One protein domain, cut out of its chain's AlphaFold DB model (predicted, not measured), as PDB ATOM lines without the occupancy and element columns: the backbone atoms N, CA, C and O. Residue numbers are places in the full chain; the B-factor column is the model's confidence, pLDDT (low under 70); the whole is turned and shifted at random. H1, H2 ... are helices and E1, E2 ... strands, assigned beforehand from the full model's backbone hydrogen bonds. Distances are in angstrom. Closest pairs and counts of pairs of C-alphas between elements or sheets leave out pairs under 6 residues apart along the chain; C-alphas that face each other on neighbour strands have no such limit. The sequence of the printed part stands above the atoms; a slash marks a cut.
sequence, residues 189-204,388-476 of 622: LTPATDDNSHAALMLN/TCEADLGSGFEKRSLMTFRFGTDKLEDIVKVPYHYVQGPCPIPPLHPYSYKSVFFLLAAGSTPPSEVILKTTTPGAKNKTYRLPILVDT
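This is residues 189 to 204 and 388 to 476 of the 622 residues of an uncharacterized protein of Byssothecium circinans (UniProt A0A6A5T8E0). Two twisted sheets lie loosely and only partly face to face, their strands crossed: E1, E5, E4, E3 curl round one side, and E2, E6, E7 cover the other. The short helix H1 lies at one end, off both sheets. The 105 printed residues, under half in named elements, run E1 E2 E3 H1 E4 E5 E6 E7, mostly strand; the first sheet, E1 E5 E4 E3, is mixed, the second, E2 E6 E7, antiparallel. The whole is compact, radius of gyration of the C-alphas 14.5 A, spanning 45 by 30 by 21 A.

Start at E1, residues 200 to 204, antiparallel to E5, residues 438 to 444; N 201 and O 442 are 2.9 A apart. E5 forms a hairpin with E4, residues 420 to 425; look at N 425 and O 441, 2.9 A. E4 is staggered, pairing over 420 to 422 with parallel E3, residues 397 to 399; N 398 and O 420 are 2.9 A apart. E3, H1, residues 412 to 415, and E4 make a strand-helix-strand unit, parallel strands joined through a helix, with a right-handed crossover. H1 is too short for an O i to N i+4 pair; its one O i to N i+3 pair is within range. E2, residues 389 to 392, is antiparallel to E6, residues 453 to 458, with N 390 and O 457 2.9 A apart. E6 and E7, residues 467 to 474, form a hairpin; N 456 and O 468 are 2.8 A apart. E1 and E7 are near each other.

Find C-alpha 200 at (31.959, 24.586, -14.261), where E1 begins. E4 spans 17.0 A, E5 19.8 A and E6 16.2 A. E7 spans 22.4 A to C-alpha 474 at (26.226, 25.890, -5.140).

Across the cut, residues 205 to 387, C-alphas 204 and 388 are 15.3 A apart. The links E3 to H1 and E4 to E5 are long. Look for pLDDT under 70 in 34 residues, among them 404 to 418.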
ATOM      1  N   LEU A 189      29.762  26.964  -8.037       72.38
ATOM      2  CA  LEU A 189      29.647  25.803  -8.918       72.38
ATOM      3  C   LEU A 189      28.337  25.848  -9.716       72.38
ATOM      4  O   LEU A 189      27.256  25.946  -9.136       72.38
ATOM      5  N   THR A 190      28.455  25.650 -11.028       74.56
ATOM      6  CA  THR A 190      27.372  25.204 -11.909       74.56
ATOM      7  C   THR A 190      27.531  23.693 -12.119       74.56
ATOM      8  O   THR A 190      28.532  23.272 -12.713       74.56
ATOM      9  N   PRO A 191      26.606  22.857 -11.612       66.81
ATOM     10  CA  PRO A 191      26.695  21.408 -11.755       66.81
ATOM     11  C   PRO A 191      26.443  20.955 -13.200       66.81
ATOM     12  O   PRO A 191      25.874  21.680 -14.014       66.81
ATOM     13  N   ALA A 192      26.854  19.723 -13.495       66.69
ATOM     14  CA  ALA A 192      26.491  19.016 -14.716       66.69
ATOM     15  C   ALA A 192      24.961  18.802 -14.778       66.69
ATOM     16  O   ALA A 192      24.338  18.487 -13.764       66.69
ATOM     17  N   THR A 193      24.354  18.969 -15.957       66.75
ATOM     18  CA  THR A 193      22.918  18.723 -16.207       66.75
ATOM     19  C   THR A 193      22.587  17.240 -16.376       66.75
ATOM     20  O   THR A 193      21.465  16.820 -16.110       66.75
ATOM     21  N   ASP A 194      23.569  16.462 -16.826       67.00
ATOM     22  CA  ASP A 194      23.535  15.015 -17.045       67.00
ATOM     23  C   ASP A 194      24.963  14.432 -16.988       67.00
ATOM     24  O   ASP A 194      25.947  15.179 -17.004       67.00
ATOM     25  N   ASP A 195      25.088  13.102 -16.957       64.19
ATOM     26  CA  ASP A 195      26.371  12.393 -16.821       64.19
ATOM     27  C   ASP A 195      27.374  12.652 -17.966       64.19
ATOM     28  O   ASP A 195      28.573  12.424 -17.786       64.19
ATOM     29  N   ASN A 196      26.917  13.141 -19.128       64.00
ATOM     30  CA  ASN A 196      27.758  13.469 -20.287       64.00
ATOM     31  C   ASN A 196      28.173  14.951 -20.319       64.00
ATOM     32  O   ASN A 196      29.097  15.323 -21.047       64.00
ATOM     33  N   SER A 197      27.493  15.805 -19.556       65.38
ATOM     34  CA  SER A 197      27.735  17.246 -19.501       65.38
ATOM     35  C   SER A 197      28.877  17.625 -18.546       65.38
ATOM     36  O   SER A 197      29.186  16.928 -17.579       65.38
ATOM     37  N   HIS A 198      29.534  18.751 -18.822       73.88
ATOM     38  CA  HIS A 198      30.636  19.269 -18.009       73.88
ATOM     39  C   HIS A 198      30.128  20.217 -16.920       73.88
ATOM     40  O   HIS A 198      29.278  21.066 -17.182       73.88
ATOM     41  N   ALA A 199      30.689  20.109 -15.716       76.25
ATOM     42  CA  ALA A 199      30.454  21.066 -14.637       76.25
ATOM     43  C   ALA A 199      31.481  22.211 -14.694       76.25
ATOM     44  O   ALA A 199      32.620  22.022 -15.129       76.25
ATOM     45  N   ALA A 200      31.103  23.401 -14.231       81.44
ATOM     46  CA  ALA A 200      31.959  24.586 -14.261       81.44
ATOM     47  C   ALA A 200      32.013  25.270 -12.893       81.44
ATOM     48  O   ALA A 200      31.000  25.364 -12.206       81.44
ATOM     49  N   LEU A 201      33.182  25.785 -12.506       81.06
ATOM     50  CA  LEU A 201      33.335  26.620 -11.315       81.06
ATOM     51  C   LEU A 201      33.873  28.000 -11.661       81.06
ATOM     52  O   LEU A 201      34.711  28.153 -12.547       81.06
ATOM     53  N   MET A 202      33.453  28.986 -10.878       83.56
ATOM     54  CA  MET A 202      34.009  30.332 -10.858       83.56
ATOM     55  C   MET A 202      34.468  30.658  -9.435       83.56
ATOM     56  O   MET A 202      33.659  30.840  -8.528       83.56
ATOM     57  N   LEU A 203      35.780  30.749  -9.243       83.88
ATOM     58  CA  LEU A 203      36.385  31.390  -8.082       83.88
ATOM     59  C   LEU A 203      36.434  32.893  -8.360       83.88
ATOM     60  O   LEU A 203      37.148  33.302  -9.269       83.88
ATOM     61  N   ASN A 204      35.748  33.706  -7.562       79.25
ATOM     62  CA  ASN A 204      35.928  35.155  -7.566       79.25
ATOM     63  C   ASN A 204      36.506  35.573  -6.211       79.25
ATOM     64  O   ASN A 204      35.869  35.381  -5.172       79.25
ATOM     65  N   THR A 388      51.473  36.672  -6.908       84.31
ATOM     66  CA  THR A 388      51.176  35.443  -7.643       84.31
ATOM     67  C   THR A 388      50.562  34.412  -6.712       84.31
ATOM     68  O   THR A 388      50.932  34.284  -5.539       84.31
ATOM     69  N   CYS A 389      49.597  33.662  -7.232       88.50
ATOM     70  CA  CYS A 389      49.081  32.473  -6.579       88.50
ATOM     71  C   CYS A 389      48.776  31.384  -7.601       88.50
ATOM     72  O   CYS A 389      48.555  31.646  -8.782       88.50
ATOM     73  N   GLU A 390      48.688  30.161  -7.104       91.12
ATOM     74  CA  GLU A 390      48.136  29.017  -7.813       91.12
ATOM     75  C   GLU A 390      46.789  28.649  -7.190       91.12
ATOM     76  O   GLU A 390      46.590  28.829  -5.985       91.12
ATOM     77  N   ALA A 391      45.874  28.136  -8.010       92.00
ATOM     78  CA  ALA A 391      44.587  27.615  -7.572       92.00
ATOM     79  C   ALA A 391      44.499  26.124  -7.910       92.00
ATOM     80  O   ALA A 391      44.934  25.704  -8.982       92.00
ATOM     81  N   ASP A 392      43.960  25.346  -6.979       91.25
ATOM     82  CA  ASP A 392      43.888  23.890  -7.046       91.25
ATOM     83  C   ASP A 392      42.558  23.381  -6.463       91.25
ATOM     84  O   ASP A 392      41.992  24.014  -5.573       91.25
ATOM     85  N   LEU A 393      42.065  22.239  -6.949       90.06
ATOM     86  CA  LEU A 393      40.795  21.630  -6.515       90.06
ATOM     87  C   LEU A 393      40.991  20.499  -5.484       90.06
ATOM     88  O   LEU A 393      40.031  19.857  -5.062       90.06
ATOM     89  N   GLY A 394      42.233  20.261  -5.050       87.75
ATOM     90  CA  GLY A 394      42.585  19.246  -4.059       87.75
ATOM     91  C   GLY A 394      42.926  17.884  -4.664       87.75
ATOM     92  O   GLY A 394      42.831  17.653  -5.864       87.75
ATOM     93  N   SER A 395      43.330  16.942  -3.808       84.19
ATOM     94  CA  SER A 395      43.989  15.687  -4.212       84.19
ATOM     95  C   SER A 395      43.133  14.702  -5.022       84.19
ATOM     96  O   SER A 395      43.662  13.701  -5.494       84.19
ATOM     97  N   GLY A 396      41.825  14.945  -5.156       85.31
ATOM     98  CA  GLY A 396      40.931  14.168  -6.023       85.31
ATOM     99  C   GLY A 396      40.914  14.637  -7.482       85.31
ATOM    100  O   GLY A 396      40.254  14.004  -8.302       85.31
ATOM    101  N   PHE A 397      41.616  15.729  -7.804       88.75
ATOM    102  CA  PHE A 397      41.531  16.423  -9.085       88.75
ATOM    103  C   PHE A 397      42.918  16.679  -9.686       88.75
ATOM    104  O   PHE A 397      43.890  16.913  -8.971       88.75
ATOM    105  N   GLU A 398      43.012  16.676 -11.014       89.38
ATOM    106  CA  GLU A 398      44.251  16.939 -11.749       89.38
ATOM    107  C   GLU A 398      44.030  17.978 -12.851       89.38
ATOM    108  O   GLU A 398      43.148  17.848 -13.705       89.38
ATOM    109  N   LYS A 399      44.881  19.006 -12.858       88.31
ATOM    110  CA  LYS A 399      44.863  20.061 -13.867       88.31
ATOM    111  C   LYS A 399      45.504  19.583 -15.169       88.31
ATOM    112  O   LYS A 399      46.692  19.269 -15.205       88.31
ATOM    113  N   ARG A 400      44.742  19.598 -16.260       85.12
ATOM    114  CA  ARG A 400      45.206  19.298 -17.621       85.12
ATOM    115  C   ARG A 400      45.391  20.580 -18.442       85.12
ATOM    116  O   ARG A 400      45.040  21.679 -18.014       85.12
ATOM    117  N   SER A 401      45.983  20.445 -19.629       79.31
ATOM    118  CA  SER A 401      46.120  21.526 -20.613       79.31
ATOM    119  C   SER A 401      45.216  21.246 -21.808       79.31
ATOM    120  O   SER A 401      45.210  20.126 -22.310       79.31
ATOM    121  N   LEU A 402      44.523  22.264 -22.326       70.81
ATOM    122  CA  LEU A 402      43.724  22.144 -23.558       70.81
ATOM    123  C   LEU A 402      44.570  21.807 -24.805       70.81
ATOM    124  O   LEU A 402      44.025  21.408 -25.830       70.81
ATOM    125  N   MET A 403      45.900  21.925 -24.719       73.25
ATOM    126  CA  MET A 403      46.820  21.469 -25.769       73.25
ATOM    127  C   MET A 403      46.987  19.941 -25.799       73.25
ATOM    128  O   MET A 403      47.384  19.394 -26.824       73.25
ATOM    129  N   THR A 404      46.717  19.252 -24.683       68.25
ATOM    130  CA  THR A 404      46.934  17.802 -24.520       68.25
ATOM    131  C   THR A 404      45.676  17.023 -24.134       68.25
ATOM    132  O   THR A 404      45.685  15.800 -24.217       68.25
ATOM    133  N   PHE A 405      44.600  17.707 -23.740       66.38
ATOM    134  CA  PHE A 405      43.330  17.122 -23.316       66.38
ATOM    135  C   PHE A 405      42.160  17.807 -24.033       66.38
ATOM    136  O   PHE A 405      42.108  19.039 -24.097       66.38
ATOM    137  N   ARG A 406      41.222  17.020 -24.573       65.50
ATOM    138  CA  ARG A 406      40.052  17.509 -25.314       65.50
ATOM    139  C   ARG A 406      38.767  17.088 -24.607       65.50
ATOM    140  O   ARG A 406      38.475  15.908 -24.471       65.50
ATOM    141  N   PHE A 407      37.978  18.074 -24.196       67.00
ATOM    142  CA  PHE A 407      36.659  17.835 -23.615       67.00
ATOM    143  C   PHE A 407      35.705  17.232 -24.657       67.00
ATOM    144  O   PHE A 407      35.699  17.649 -25.814       67.00
ATOM    145  N   GLY A 408      34.913  16.244 -24.236       58.81
ATOM    146  CA  GLY A 408      33.860  15.624 -25.047       58.81
ATOM    147  C   GLY A 408      34.309  14.618 -26.118       58.81
ATOM    148  O   GLY A 408      33.452  14.112 -26.835       58.81
ATOM    149  N   THR A 409      35.607  14.308 -26.256       60.59
ATOM    150  CA  THR A 409      36.093  13.312 -27.243       60.59
ATOM    151  C   THR A 409      36.387  11.929 -26.670       60.59
ATOM    152  O   THR A 409      36.542  10.978 -27.436       60.59
ATOM    153  N   ASP A 410      36.476  11.816 -25.348       55.81
ATOM    154  CA  ASP A 410      36.893  10.591 -24.666       55.81
ATOM    155  C   ASP A 410      35.677   9.731 -24.285       55.81
ATOM    156  O   ASP A 410      34.566  10.230 -24.094       55.81
ATOM    157  N   LYS A 411      35.869   8.412 -24.185       53.47
ATOM    158  CA  LYS A 411      34.797   7.486 -23.796       53.47
ATOM    159  C   LYS A 411      34.484   7.632 -22.307       53.47
ATOM    160  O   LYS A 411      35.397   7.783 -21.499       53.47
ATOM    161  N   LEU A 412      33.211   7.459 -21.932       51.81
ATOM    162  CA  LEU A 412      32.748   7.507 -20.533       51.81
ATOM    163  C   LEU A 412      33.581   6.625 -19.578       51.81
ATOM    164  O   LEU A 412      33.801   6.985 -18.427       51.81
ATOM    165  N   GLU A 413      34.092   5.499 -20.077       53.03
ATOM    166  CA  GLU A 413      34.924   4.526 -19.351       53.03
ATOM    167  C   GLU A 413      36.272   5.088 -18.842       53.03
ATOM    168  O   GLU A 413      36.821   4.583 -17.858       53.03
ATOM    169  N   ASP A 414      36.815   6.125 -19.486       52.41
ATOM    170  CA  ASP A 414      38.069   6.774 -19.080       52.41
ATOM    171  C   ASP A 414      37.848   8.004 -18.190       52.41
ATOM    172  O   ASP A 414      38.733   8.383 -17.426       52.41
ATOM    173  N   ILE A 415      36.642   8.571 -18.227       55.09
ATOM    174  CA  ILE A 415      36.266   9.810 -17.537       55.09
ATOM    175  C   ILE A 415      36.020   9.593 -16.024       55.09
ATOM    176  O   ILE A 415      36.187  10.510 -15.224       55.09
ATOM    177  N   VAL A 416      35.687   8.366 -15.603       54.91
ATOM    178  CA  VAL A 416      35.313   8.022 -14.208       54.91
ATOM    179  C   VAL A 416      36.527   7.645 -13.324       54.91
ATOM    180  O   VAL A 416      36.377   7.240 -12.171       54.91
ATOM    181  N   LYS A 417      37.765   7.773 -13.821       62.66
ATOM    182  CA  LYS A 417      38.983   7.437 -13.059       62.66
ATOM    183  C   LYS A 417      39.500   8.646 -12.273       62.66
ATOM    184  O   LYS A 417      39.934   9.632 -12.855       62.66
ATOM    185  N   VAL A 418      39.522   8.537 -10.943       65.94
ATOM    186  CA  VAL A 418      40.218   9.491 -10.059       65.94
ATOM    187  C   VAL A 418      41.728   9.461 -10.379       65.94
ATOM    188  O   VAL A 418      42.287   8.363 -10.457       65.94
ATOM    189  N   PRO A 419      42.417  10.613 -10.526       77.00
ATOM    190  CA  PRO A 419      41.941  11.977 -10.283       77.00
ATOM    191  C   PRO A 419      41.095  12.558 -11.425       77.00
ATOM    192  O   PRO A 419      41.484  12.508 -12.588       77.00
ATOM    193  N   TYR A 420      39.980  13.205 -11.074       83.00
ATOM    194  CA  TYR A 420      39.111  13.882 -12.040       83.00
ATOM    195  C   TYR A 420      39.845  15.027 -12.741       83.00
ATOM    196  O   TYR A 420      40.497  15.859 -12.105       83.00
ATOM    197  N   HIS A 421      39.742  15.090 -14.065       85.06
ATOM    198  CA  HIS A 421      40.462  16.084 -14.853       85.06
ATOM    199  C   HIS A 421      39.713  17.415 -14.938       85.06
ATOM    200  O   HIS A 421      38.497  17.457 -15.139       85.06
ATOM    201  N   TYR A 422      40.460  18.514 -14.832       86.25
ATOM    202  CA  TYR A 422      39.942  19.863 -15.029       86.25
ATOM    203  C   TYR A 422      40.905  20.743 -15.824       86.25
ATOM    204  O   TYR A 422      42.112  20.502 -15.859       86.25
ATOM    205  N   VAL A 423      40.385  21.808 -16.427       85.38
ATOM    206  CA  VAL A 423      41.196  22.919 -16.953       85.38
ATOM    207  C   VAL A 423      40.828  24.214 -16.248       85.38
ATOM    208  O   VAL A 423      39.751  24.327 -15.669       85.38
ATOM    209  N   GLN A 424      41.735  25.188 -16.286       88.50
ATOM    210  CA  GLN A 424      41.589  26.469 -15.603       88.50
ATOM    211  C   GLN A 424      41.857  27.623 -16.573       88.50
ATOM    212  O   GLN A 424      42.844  27.584 -17.308       88.50
ATOM    213  N   GLY A 425      41.036  28.671 -16.518       81.69
ATOM    214  CA  GLY A 425      41.256  29.941 -17.211       81.69
ATOM    215  C   GLY A 425      41.144  31.120 -16.235       81.69
ATOM    216  O   GLY A 425      40.145  31.198 -15.530       81.69
ATOM    217  N   PRO A 426      42.117  32.048 -16.165       82.19
ATOM    218  CA  PRO A 426      43.406  32.043 -16.859       82.19
ATOM    219  C   PRO A 426      44.378  30.985 -16.302       82.19
ATOM    220  O   PRO A 426      44.293  30.591 -15.137       82.19
ATOM    221  N   CYS A 427      45.321  30.532 -17.133       79.25
ATOM    222  CA  CYS A 427      46.407  29.635 -16.734       79.25
ATOM    223  C   CYS A 427      47.712  29.990 -17.484       79.25
ATOM    224  O   CYS A 427      47.744  29.830 -18.704       79.25
ATOM    225  N   PRO A 428      48.794  30.410 -16.794       79.38
ATOM    226  CA  PRO A 428      48.873  30.681 -15.353       79.38
ATOM    227  C   PRO A 428      47.918  31.805 -14.914       79.38
ATOM    228  O   PRO A 428      47.386  32.540 -15.744       79.38
ATOM    229  N   ILE A 429      47.678  31.924 -13.606       84.12
ATOM    230  CA  ILE A 429      46.967  33.090 -13.064       84.12
ATOM    231  C   ILE A 429      47.890  34.306 -13.263       84.12
ATOM    232  O   ILE A 429      49.060  34.222 -12.879       84.12
ATOM    233  N   PRO A 430      47.425  35.402 -13.890       78.31
ATOM    234  CA  PRO A 430      48.250  36.585 -14.095       78.31
ATOM    235  C   PRO A 430      48.579  37.258 -12.752       78.31
ATOM    236  O   PRO A 430      47.851  37.048 -11.777       78.31
ATOM    237  N   PRO A 431      49.625  38.102 -12.702       73.94
ATOM    238  CA  PRO A 431      49.877  39.002 -11.583       73.94
ATOM    239  C   PRO A 431      48.605  39.667 -11.046       73.94
ATOM    240  O   PRO A 431      47.769  40.183 -11.791       73.94
ATOM    241  N   LEU A 432      48.454  39.608  -9.728       75.81
ATOM    242  CA  LEU A 432      47.297  40.097  -8.995       75.81
ATOM    243  C   LEU A 432      47.625  41.433  -8.334       75.81
ATOM    244  O   LEU A 432      48.756  41.664  -7.903       75.81
ATOM    245  N   HIS A 433      46.596  42.268  -8.190       67.56
ATOM    246  CA  HIS A 433      46.681  43.573  -7.545       67.56
ATOM    247  C   HIS A 433      45.586  43.707  -6.467       67.56
ATOM    248  O   HIS A 433      44.480  43.196  -6.653       67.56
ATOM    249  N   PRO A 434      45.858  44.407  -5.352       59.28
ATOM    250  CA  PRO A 434      44.998  44.509  -4.160       59.28
ATOM    251  C   PRO A 434      43.521  44.840  -4.369       59.28
ATOM    252  O   PRO A 434      42.665  44.263  -3.696       59.28
ATOM    253  N   TYR A 435      43.227  45.804  -5.245       59.25
ATOM    254  CA  TYR A 435      41.924  46.482  -5.288       59.25
ATOM    255  C   TYR A 435      41.044  46.076  -6.473       59.25
ATOM    256  O   TYR A 435      39.972  46.656  -6.642       59.25
ATOM    257  N   SER A 436      41.468  45.075  -7.250       65.12
ATOM    258  CA  SER A 436      40.659  44.425  -8.283       65.12
ATOM    259  C   SER A 436      40.243  43.033  -7.821       65.12
ATOM    260  O   SER A 436      41.110  42.229  -7.476       65.12
ATOM    261  N   TYR A 437      38.952  42.722  -7.892       73.31
ATOM    262  CA  TYR A 437      38.489  41.336  -7.843       73.31
ATOM    263  C   TYR A 437      39.028  40.570  -9.054       73.31
ATOM    264  O   TYR A 437      39.263  41.156 -10.117       73.31
ATOM    265  N   LYS A 438      39.294  39.275  -8.876       79.06
ATOM    266  CA  LYS A 438      39.842  38.412  -9.923       79.06
ATOM    267  C   LYS A 438      39.042  37.120  -9.996       79.06
ATOM    268  O   LYS A 438      38.962  36.376  -9.018       79.06
ATOM    269  N   SER A 439      38.508  36.867 -11.184       83.00
ATOM    270  CA  SER A 439      37.773  35.652 -11.511       83.00
ATOM    271  C   SER A 439      38.687  34.617 -12.169       83.00
ATOM    272  O   SER A 439      39.453  34.917 -13.088       83.00
ATOM    273  N   VAL A 440      38.625  33.388 -11.660       85.44
ATOM    274  CA  VAL A 440      39.324  32.206 -12.168       85.44
ATOM    275  C   VAL A 440      38.285  31.116 -12.385       85.44
ATOM    276  O   VAL A 440      37.590  30.698 -11.458       85.44
ATOM    277  N   PHE A 441      38.185  30.663 -13.623       87.19
ATOM    278  CA  PHE A 441      37.222  29.677 -14.080       87.19
ATOM    279  C   PHE A 441      37.864  28.296 -14.138       87.19
ATOM    280  O   PHE A 441      39.028  28.160 -14.526       87.19
ATOM    281  N   PHE A 442      37.088  27.271 -13.804       86.44
ATOM    282  CA  PHE A 442      37.465  25.867 -13.909       86.44
ATOM    283  C   PHE A 442      36.392  25.129 -14.706       86.44
ATOM    284  O   PHE A 442      35.204  25.333 -14.469       86.44
ATOM    285  N   LEU A 443      36.805  24.253 -15.618       84.19
ATOM    286  CA  LEU A 443      35.912  23.339 -16.329       84.19
ATOM    287  C   LEU A 443      36.293  21.909 -15.941       84.19
ATOM    288  O   LEU A 443      37.434  21.497 -16.162       84.19
ATOM    289  N   LEU A 444      35.350  21.195 -15.329       81.69
ATOM    290  CA  LEU A 444      35.469  19.803 -14.899       81.69
ATOM    291  C   LEU A 444      35.072  18.861 -16.039       81.69
ATOM    292  O   LEU A 444      34.147  19.155 -16.799       81.69
ATOM    293  N   ALA A 445      35.726  17.703 -16.140       76.81
ATOM    294  CA  ALA A 445      35.275  16.637 -17.030       76.81
ATOM    295  C   ALA A 445      33.849  16.170 -16.668       76.81
ATOM    296  O   ALA A 445      33.381  16.362 -15.541       76.81
ATOM    297  N   ALA A 446      33.157  15.542 -17.622       71.12
ATOM    298  CA  ALA A 446      31.842  14.941 -17.380       71.12
ATOM    299  C   ALA A 446      31.925  13.869 -16.277       71.12
ATOM    300  O   ALA A 446      33.023  13.433 -15.944       71.12
ATOM    301  N   GLY A 447      30.816  13.494 -15.638       68.12
ATOM    302  CA  GLY A 447      30.820  12.500 -14.548       68.12
ATOM    303  C   GLY A 447      31.720  12.810 -13.329       68.12
ATOM    304  O   GLY A 447      31.875  11.956 -12.455       68.12
ATOM    305  N   SER A 448      32.326  14.003 -13.243       71.31
ATOM    306  CA  SER A 448      33.160  14.402 -12.104       71.31
ATOM    307  C   SER A 448      32.296  14.695 -10.886       71.31
ATOM    308  O   SER A 448      31.340  15.467 -10.968       71.31
ATOM    309  N   THR A 449      32.669  14.166  -9.718       75.69
ATOM    310  CA  THR A 449      32.055  14.621  -8.464       75.69
ATOM    311  C   THR A 449      32.412  16.090  -8.213       75.69
ATOM    312  O   THR A 449      33.575  16.454  -8.409       75.69
ATOM    313  N   PRO A 450      31.482  16.925  -7.718       77.31
ATOM    314  CA  PRO A 450      31.795  18.280  -7.278       77.31
ATOM    315  C   PRO A 450      32.968  18.326  -6.279       77.31
ATOM    316  O   PRO A 450      32.958  17.561  -5.310       77.31
ATOM    317  N   PRO A 451      33.966  19.213  -6.460       83.69
ATOM    318  CA  PRO A 451      34.936  19.500  -5.409       83.69
ATOM    319  C   PRO A 451      34.244  20.132  -4.190       83.69
ATOM    320  O   PRO A 451      33.176  20.733  -4.305       83.69
ATOM    321  N   SER A 452      34.859  20.015  -3.011       82.12
ATOM    322  CA  SER A 452      34.352  20.609  -1.761       82.12
ATOM    323  C   SER A 452      34.881  22.024  -1.494       82.12
ATOM    324  O   SER A 452      34.217  22.830  -0.839       82.12
ATOM    325  N   GLU A 453      36.072  22.342  -2.002       84.62
ATOM    326  CA  GLU A 453      36.747  23.626  -1.824       84.62
ATOM    327  C   GLU A 453      37.679  23.950  -3.002       84.62
ATOM    328  O   GLU A 453      38.069  23.066  -3.765       84.62
ATOM    329  N   VAL A 454      38.081  25.218  -3.110       89.25
ATOM    330  CA  VAL A 454      39.227  25.649  -3.927       89.25
ATOM    331  C   VAL A 454      40.361  26.079  -3.004       89.25
ATOM    332  O   VAL A 454      40.165  26.838  -2.051       89.25
ATOM    333  N   ILE A 455      41.564  25.600  -3.304       91.00
ATOM    334  CA  ILE A 455      42.785  25.840  -2.542       91.00
ATOM    335  C   ILE A 455      43.631  26.876  -3.287       91.00
ATOM    336  O   ILE A 455      44.207  26.585  -4.332       91.00
ATOM    337  N   LEU A 456      43.752  28.075  -2.720       90.00
ATOM    338  CA  LEU A 456      44.664  29.118  -3.184       90.00
ATOM    339  C   LEU A 456      45.996  29.033  -2.434       90.00
ATOM    340  O   LEU A 456      46.029  29.093  -1.204       90.00
ATOM    341  N   LYS A 457      47.108  28.935  -3.165       89.81
ATOM    342  CA  LYS A 457      48.476  28.931  -2.621       89.81
ATOM    343  C   LYS A 457      49.212  30.170  -3.114       89.81
ATOM    344  O   LYS A 457      49.370  30.336  -4.319       89.81
ATOM    345  N   THR A 458      49.668  31.044  -2.220       88.19
ATOM    346  CA  THR A 458      50.474  32.208  -2.623       88.19
ATOM    347  C   THR A 458      51.874  31.762  -3.034       88.19
ATOM    348  O   THR A 458      52.488  30.957  -2.334       88.19
ATOM    349  N   THR A 459      52.385  32.310  -4.133       86.38
ATOM    350  CA  THR A 459      53.685  31.958  -4.731       86.38
ATOM    351  C   THR A 459      54.593  33.170  -4.967       86.38
ATOM    352  O   THR A 459      55.655  33.019  -5.567       86.38
ATOM    353  N   THR A 460      54.192  34.363  -4.505       80.69
ATOM    354  CA  THR A 460      54.922  35.624  -4.712       80.69
ATOM    355  C   THR A 460      56.395  35.504  -4.289       80.69
ATOM    356  O   THR A 460      56.657  35.220  -3.114       80.69
ATOM    357  N   PRO A 461      57.368  35.748  -5.190       69.88
ATOM    358  CA  PRO A 461      58.790  35.670  -4.867       69.88
ATOM    359  C   PRO A 461      59.168  36.533  -3.656       69.88
ATOM    360  O   PRO A 461      58.747  37.679  -3.533       69.88
ATOM    361  N   GLY A 462      59.953  35.971  -2.733       65.31
ATOM    362  CA  GLY A 462      60.377  36.649  -1.499       65.31
ATOM    363  C   GLY A 462      59.321  36.723  -0.383       65.31
ATOM    364  O   GLY A 462      59.675  37.024   0.757       65.31
ATOM    365  N   ALA A 463      58.052  36.397  -0.653       69.06
ATOM    366  CA  ALA A 463      57.017  36.290   0.375       69.06
ATOM    367  C   ALA A 463      56.957  34.875   0.982       69.06
ATOM    368  O   ALA A 463      57.382  33.889   0.384       69.06
ATOM    369  N   LYS A 464      56.382  34.748   2.186       72.38
ATOM    370  CA  LYS A 464      56.055  33.428   2.753       72.38
ATOM    371  C   LYS A 464      54.816  32.861   2.067       72.38
ATOM    372  O   LYS A 464      53.756  33.484   2.140       72.38
ATOM    373  N   ASN A 465      54.928  31.660   1.505       81.75
ATOM    374  CA  ASN A 465      53.787  30.935   0.948       81.75
ATOM    375  C   ASN A 465      52.725  30.681   2.030       81.75
ATOM    376  O   ASN A 465      53.020  30.162   3.109       81.75
ATOM    377  N   LYS A 466      51.479  31.039   1.727       83.31
ATOM    378  CA  LYS A 466      50.285  30.816   2.545       83.31
ATOM    379  C   LYS A 466      49.261  30.044   1.728       83.31
ATOM    380  O   LYS A 466      49.222  30.157   0.505       83.31
ATOM    381  N   THR A 467      48.440  29.256   2.413       86.81
ATOM    382  CA  THR A 467      47.352  28.491   1.797       86.81
ATOM    383  C   THR A 467      46.021  28.979   2.346       86.81
ATOM    384  O   THR A 467      45.852  29.066   3.561       86.81
ATOM    385  N   TYR A 468      45.089  29.269   1.447       85.12
ATOM    386  CA  TYR A 468      43.730  29.706   1.727       85.12
ATOM    387  C   TYR A 468      42.772  28.689   1.112       85.12
ATOM    388  O   TYR A 468      42.986  28.246  -0.014       85.12
ATOM    389  N   ARG A 469      41.742  28.293   1.856       83.81
ATOM    390  CA  ARG A 469      40.733  27.324   1.414       83.81
ATOM    391  C   ARG A 469      39.386  28.025   1.374       83.81
ATOM    392  O   ARG A 469      38.995  28.638   2.366       83.81
ATOM    393  N   LEU A 470      38.725  27.978   0.225       80.75
ATOM    394  CA  LEU A 470      37.437  28.620  -0.004       80.75
ATOM    395  C   LEU A 470      36.388  27.530  -0.256       80.75
ATOM    396  O   LEU A 470      36.551  26.775  -1.217       80.75
ATOM    397  N   PRO A 471      35.342  27.416   0.583       77.44
ATOM    398  CA  PRO A 471      34.287  26.432   0.373       77.44
ATOM    399  C   PRO A 471      33.508  26.758  -0.902       77.44
ATOM    400  O   PRO A 471      33.342  27.927  -1.264       77.44
ATOM    401  N   ILE A 472      33.017  25.718  -1.567       70.50
ATOM    402  CA  ILE A 472      32.195  25.869  -2.765       70.50
ATOM    403  C   ILE A 472      30.747  26.149  -2.374       70.50
ATOM    404  O   ILE A 472      30.125  25.387  -1.634       70.50
ATOM    405  N   LEU A 473      30.220  27.256  -2.888       63.28
ATOM    406  CA  LEU A 473      28.797  27.554  -2.890       63.28
ATOM    407  C   LEU A 473      28.191  26.938  -4.152       63.28
ATOM    408  O   LEU A 473      28.743  27.064  -5.248       63.28
ATOM    409  N   VAL A 474      27.054  26.271  -3.995       51.44
ATOM    410  CA  VAL A 474      26.226  25.890  -5.140       51.44
ATOM    411  C   VAL A 474      25.412  27.125  -5.540       51.44
ATOM    412  O   VAL A 474      24.941  27.855  -4.665       51.44
ATOM    413  N   ASP A 475      25.305  27.343  -6.851       44.31
ATOM    414  CA  ASP A 475      24.506  28.368  -7.540       44.31
ATOM    415  C   ASP A 475      25.011  29.824  -7.520       44.31
ATOM    416  O   ASP A 475      25.686  30.309  -6.608       44.31
ATOM    417  N   THR A 476      24.713  30.512  -8.629       39.00
ATOM    418  CA  THR A 476      25.359  31.761  -9.061       39.00
ATOM    419  C   THR A 476      24.422  32.952  -8.992       39.00
ATOM    420  O   THR A 476      23.226  32.838  -9.250       39.00
TER     421      THR A 476